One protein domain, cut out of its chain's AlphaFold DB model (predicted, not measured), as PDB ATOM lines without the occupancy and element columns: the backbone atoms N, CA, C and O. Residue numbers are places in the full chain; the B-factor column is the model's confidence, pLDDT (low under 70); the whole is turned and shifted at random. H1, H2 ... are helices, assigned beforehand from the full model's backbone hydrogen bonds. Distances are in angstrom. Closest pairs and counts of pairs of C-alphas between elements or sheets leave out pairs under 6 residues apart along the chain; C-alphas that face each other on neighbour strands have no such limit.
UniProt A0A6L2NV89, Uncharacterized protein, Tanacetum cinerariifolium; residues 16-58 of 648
ATOM      1  N   ASN A  16     -11.305  22.152  15.605       92.12
ATOM      2  CA  ASN A  16     -11.523  21.080  14.644       92.12
ATOM      3  C   ASN A  16     -10.324  20.964  13.699       92.12
ATOM      4  O   ASN A  16      -9.793  19.869  13.568       92.12
ATOM      5  N   ASP A  17      -9.794  22.088  13.208       92.12
ATOM      6  CA  ASP A  17      -8.608  22.106  12.340       92.12
ATOM      7  C   ASP A  17      -7.405  21.466  13.045       92.12
ATOM      8  O   ASP A  17      -6.660  20.694  12.445       92.12
ATOM      9  N   LEU A  18      -7.230  21.726  14.350       93.19
ATOM     10  CA  LEU A  18      -6.157  21.095  15.117       93.19
ATOM     11  C   LEU A  18      -6.353  19.582  15.268       93.19
ATOM     12  O   LEU A  18      -5.381  18.831  15.212       93.19
ATOM     13  N   LYS A  19      -7.594  19.121  15.462       91.50
ATOM     14  CA  LYS A  19      -7.898  17.684  15.522       91.50
ATOM     15  C   LYS A  19      -7.634  17.005  14.185       91.50
ATOM     16  O   LYS A  19      -7.097  15.900  14.182       91.50
ATOM     17  N   ASP A  20      -7.975  17.668  13.087       94.19
ATOM     18  CA  ASP A  20      -7.732  17.156  11.743       94.19
ATOM     19  C   ASP A  20      -6.231  17.090  11.457       94.19
ATOM     20  O   ASP A  20      -5.750  16.048  11.032       94.19
ATOM     21  N   LEU A  21      -5.453  18.115  11.824       90.94
ATOM     22  CA  LEU A  21      -3.985  18.088  11.767       90.94
ATOM     23  C   LEU A  21      -3.391  16.928  12.579       90.94
ATOM     24  O   LEU A  21      -2.589  16.149  12.069       90.94
ATOM     25  N   VAL A  22      -3.807  16.773  13.836       95.25
ATOM     26  CA  VAL A  22      -3.338  15.686  14.706       95.25
ATOM     27  C   VAL A  22      -3.644  14.310  14.104       95.25
ATOM     28  O   VAL A  22      -2.806  13.409  14.177       95.25
ATOM     29  N   LYS A  23      -4.820  14.155  13.483       92.50
ATOM     30  CA  LYS A  23      -5.237  12.924  12.806       92.50
ATOM     31  C   LYS A  23      -4.431  12.678  11.526       92.50
ATOM     32  O   LYS A  23      -3.942  11.567  11.352       92.50
ATOM     33  N   THR A  24      -4.261  13.695  10.682       94.81
ATOM     34  CA  THR A  24      -3.529  13.631   9.404       94.81
ATOM     35  C   THR A  24      -2.066  13.248   9.597       94.81
ATOM     36  O   THR A  24      -1.521  12.481   8.808       94.81
ATOM     37  N   TYR A  25      -1.429  13.735  10.663       91.62
ATOM     38  CA  TYR A  25      -0.007  13.491  10.918       91.62
ATOM     39  C   TYR A  25       0.270  12.409  11.970       91.62
ATOM     40  O   TYR A  25       1.425  12.217  12.342       91.62
ATOM     41  N   HIS A  26      -0.758  11.698  12.449       92.88
ATOM     42  CA  HIS A  26      -0.629  10.632  13.451       92.88
ATOM     43  C   HIS A  26       0.215  11.031  14.680       92.88
ATOM     44  O   HIS A  26       1.047  10.257  15.156       92.88
ATOM     45  N   ILE A  27       0.006  12.243  15.202       91.44
ATOM     46  CA  ILE A  27       0.784  12.757  16.338       91.44
ATOM     47  C   ILE A  27       0.420  11.951  17.605       91.44
ATOM     48  O   ILE A  27      -0.771  11.859  17.936       91.44
ATOM     49  N   PRO A  28       1.399  11.368  18.328       88.62
ATOM     50  CA  PRO A  28       1.169  10.663  19.590       88.62
ATOM     51  C   PRO A  28       0.433  11.521  20.630       88.62
ATOM     52  O   PRO A  28       0.657  12.725  20.713       88.62
ATOM     53  N   LEU A  29      -0.448  10.900  21.424       82.62
ATOM     54  CA  LEU A  29      -1.339  11.573  22.390       82.62
ATOM     55  C   LEU A  29      -0.609  12.435  23.430       82.62
ATOM     56  O   LEU A  29      -1.145  13.445  23.876       82.62
ATOM     57  N   ASP A  30       0.605  12.051  23.807       86.19
ATOM     58  CA  ASP A  30       1.483  12.776  24.728       86.19
ATOM     59  C   ASP A  30       2.124  14.026  24.104       86.19
ATOM     60  O   ASP A  30       2.596  14.899  24.829       86.19
ATOM     61  N   LEU A  31       2.086  14.145  22.776       85.44
ATOM     62  CA  LEU A  31       2.598  15.276  22.002       85.44
ATOM     63  C   LEU A  31       1.480  16.123  21.379       85.44
ATOM     64  O   LEU A  31       1.750  16.947  20.504       85.44
ATOM     65  N   HIS A  32       0.220  15.933  21.789       89.38
ATOM     66  CA  HIS A  32      -0.891  16.714  21.247       89.38
ATOM     67  C   HIS A  32      -0.739  18.192  21.629       89.38
ATOM     68  O   HIS A  32      -0.786  18.526  22.817       89.38
ATOM     69  N   PRO A  33      -0.595  19.101  20.647       84.38
ATOM     70  CA  PRO A  33      -0.601  20.527  20.933       84.38
ATOM     71  C   PRO A  33      -1.922  20.912  21.609       84.38
ATOM     72  O   PRO A  33      -3.009  20.548  21.159       84.38
ATOM     73  N   CYS A  34      -1.839  21.654  22.710       84.81
ATOM     74  CA  CYS A  34      -3.010  22.210  23.376       84.81
ATOM     75  C   CYS A  34      -3.267  23.619  22.842       84.81
ATOM     76  O   CYS A  34      -2.388  24.477  22.920       84.81
ATOM     77  N   LEU A  35      -4.473  23.877  22.319       83.88
ATOM     78  CA  LEU A  35      -4.861  25.250  21.997       83.88
ATOM     79  C   LEU A  35      -4.940  26.062  23.290       83.88
ATOM     80  O   LEU A  35      -5.569  25.605  24.254       83.88
ATOM     81  N   PRO A  36      -4.357  27.267  23.321       81.19
ATOM     82  CA  PRO A  36      -4.544  28.148  24.452       81.19
ATOM     83  C   PRO A  36      -6.028  28.533  24.583       81.19
ATOM     84  O   PRO A  36      -6.766  28.606  23.599       81.19
ATOM     85  N   GLY A  37      -6.481  28.752  25.820       83.19
ATOM     86  CA  GLY A  37      -7.871  29.120  26.092       83.19
ATOM     87  C   GLY A  37      -8.271  30.461  25.448       83.19
ATOM     88  O   GLY A  37      -7.407  31.303  25.191       83.19
ATOM     89  N   PRO A  38      -9.575  30.707  25.212       75.62
ATOM     90  CA  PRO A  38     -10.056  31.992  24.708       75.62
ATOM     91  C   PRO A  38      -9.610  33.135  25.632       75.62
ATOM     92  O   PRO A  38      -9.890  33.104  26.830       75.62
ATOM     93  N   GLY A  39      -8.912  34.135  25.085       76.00
ATOM     94  CA  GLY A  39      -8.356  35.260  25.852       76.00
ATOM     95  C   GLY A  39      -6.880  35.120  26.236       76.00
ATOM     96  O   GLY A  39      -6.358  35.968  26.955       76.00
ATOM     97  N   PHE A  40      -6.199  34.078  25.757       76.12
ATOM     98  CA  PHE A  40      -4.752  33.960  25.872       76.12
ATOM     99  C   PHE A  40      -4.047  34.924  24.913       76.12
ATOM    100  O   PHE A  40      -4.243  34.871  23.699       76.12
ATOM    101  N   THR A  41      -3.212  35.794  25.467       73.88
ATOM    102  CA  THR A  41      -2.382  36.741  24.726       73.88
ATOM    103  C   THR A  41      -0.910  36.419  24.996       73.88
ATOM    104  O   THR A  41      -0.542  36.037  26.108       73.88
ATOM    105  N   MET A  42      -0.059  36.531  23.970       68.75
ATOM    106  CA  MET A  42       1.363  36.134  24.025       68.75
ATOM    107  C   MET A  42       2.186  36.860  25.109       68.75
ATOM    108  O   MET A  42       3.291  36.443  25.432       68.75
ATOM    109  N   ASP A  43       1.667  37.944  25.685       73.00
ATOM    110  CA  ASP A  43       2.269  38.709  26.780       73.00
ATOM    111  C   ASP A  43       1.978  38.139  28.183       73.00
ATOM    112  O   ASP A  43       2.506  38.658  29.168       73.00
ATOM    113  N   ARG A  44       1.160  37.082  28.300       66.44
ATOM    114  CA  ARG A  44       0.763  36.461  29.578       66.44
ATOM    115  C   ARG A  44       0.976  34.946  29.592       66.44
ATOM    116  O   ARG A  44       0.075  34.188  29.949       66.44
ATOM    117  N   LEU A  45       2.173  34.503  29.212       70.62
ATOM    118  CA  LEU A  45       2.576  33.107  29.389       70.62
ATOM    119  C   LEU A  45       2.645  32.765  30.891       70.62
ATOM    120  O   LEU A  45       3.234  33.531  31.662       70.62
ATOM    121  N   PRO A  46       2.041  31.652  31.341       68.38
ATOM    122  CA  PRO A  46       2.241  31.168  32.699       68.38
ATOM    123  C   PRO A  46       3.693  30.681  32.859       68.38
ATOM    124  O   PRO A  46       4.338  30.284  31.890       68.38
ATOM    125  N   ALA A  47       4.237  30.769  34.077       63.78
ATOM    126  CA  ALA A  47       5.667  30.558  34.357       63.78
ATOM    127  C   ALA A  47       6.179  29.126  34.074       63.78
ATOM    128  O   ALA A  47       7.377  28.868  34.166       63.78
ATOM    129  N   ASP A  48       5.277  28.204  33.758       68.00
ATOM    130  CA  ASP A  48       5.505  26.803  33.415       68.00
ATOM    131  C   ASP A  48       5.435  26.519  31.903       68.00
ATOM    132  O   ASP A  48       5.709  25.396  31.478       68.00
ATOM    133  N   ALA A  49       5.122  27.515  31.067       58.66
ATOM    134  CA  ALA A  49       5.182  27.375  29.618       58.66
ATOM    135  C   ALA A  49       6.643  27.407  29.137       58.66
ATOM    136  O   ALA A  49       7.334  28.417  29.260       58.66
ATOM    137  N   ILE A  50       7.119  26.291  28.578       51.66
ATOM    138  CA  ILE A  50       8.462  26.188  27.999       51.66
ATOM    139  C   ILE A  50       8.476  26.964  26.675       51.66
ATOM    140  O   ILE A  50       8.023  26.475  25.641       51.66
ATOM    141  N   GLU A  51       8.992  28.190  26.712       50.66
ATOM    142  CA  GLU A  51       9.289  28.977  25.518       50.66
ATOM    143  C   GLU A  51      10.568  28.416  24.875       50.66
ATOM    144  O   GLU A  51      11.679  28.754  25.271       50.66
ATOM    145  N   MET A  52      10.426  27.522  23.895       54.22
ATOM    146  CA  MET A  52      11.508  27.267  22.941       54.22
ATOM    147  C   MET A  52      11.429  28.344  21.869       54.22
ATOM    148  O   MET A  52      10.558  28.305  20.996       54.22
ATOM    149  N   SER A  53      12.320  29.330  21.931       60.53
ATOM    150  CA  SER A  53      12.399  30.319  20.868       60.53
ATOM    151  C   SER A  53      12.904  29.655  19.582       60.53
ATOM    152  O   SER A  53      13.643  28.669  19.601       60.53
ATOM    153  N   MET A  54      12.553  30.220  18.426       47.31
ATOM    154  CA  MET A  54      13.086  29.764  17.133       47.31
ATOM    155  C   MET A  54      14.629  29.808  17.095       47.31
ATOM    156  O   MET A  54      15.252  29.080  16.327       47.31
ATOM    157  N   TYR A  55      15.245  30.632  17.950       52.44
ATOM    158  CA  TYR A  55      16.691  30.691  18.136       52.44
ATOM    159  C   TYR A  55      17.219  29.477  18.915       52.44
ATOM    160  O   TYR A  55      18.233  28.913  18.518       52.44
ATOM    161  N   ASP A  56      16.505  29.009  19.941       57.38
ATOM    162  CA  ASP A  56      16.855  27.799  20.705       57.38
ATOM    163  C   ASP A  56      16.724  26.534  19.847       57.38
ATOM    164  O   ASP A  56      17.558  25.638  19.929       57.38
ATOM    165  N   PHE A  57      15.740  26.488  18.941       57.94
ATOM    166  CA  PHE A  57      15.606  25.403  17.961       57.94
ATOM    167  C   PHE A  57      16.771  25.370  16.958       57.94
ATOM    168  O   PHE A  57      17.291  24.305  16.635       57.94
ATOM    169  N   MET A  58      17.218  26.539  16.488       48.53
ATOM    170  CA  MET A  58      18.339  26.658  15.545       48.53
ATOM    171  C   MET A  58      19.720  26.503  16.201       48.53
ATOM    172  O   MET A  58      20.713  26.356  15.491       48.53
TER     173      MET A  58
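What this domain is: This is residues 16 to 58 of the 648 residues of an uncharacterized protein of Tanacetum cinerariifolium (UniProt A0A6L2NV89). What is the shape? It has little regular structure: a loose, flat arch of chain, with helix H1 at one end, short H2 at the other and a long winding stretch, residues 25 to 53, between them. How large is it? The printed part has 43 residues with two named helices, H1 then H2, holding 14, and no named strand: all helix. It is loose, with a radius of gyration of the C-alphas of 12.9 A and spans of 30 by 30 by 16 A.

Where its parts are: Where is the longest helix? H1, residues 16 to 24, begins at C-alpha (-11.523, 21.080, 14.644) and is 12.1 A long. Where is H2? Residues 54 to 58 form it, 6.3 A long, ending at C-alpha (18.339, 26.658, 15.545).

How they stand to each other: Do the helices meet? H1 and H2 are apart, with no C-alphas within 8 A. Are their backbones regular in hydrogen bonding? In both, every O i to N i+4 pair is within hydrogen-bond range.

The domain as a whole: What is farthest apart? The C-alphas of Thr 24 and Ala 47, 31.5 A. Is it continuous and confident? The printed part has no cut; the link of 29 residues is long, and pLDDT is under 70 at residues 42, 44 and 46 to 58.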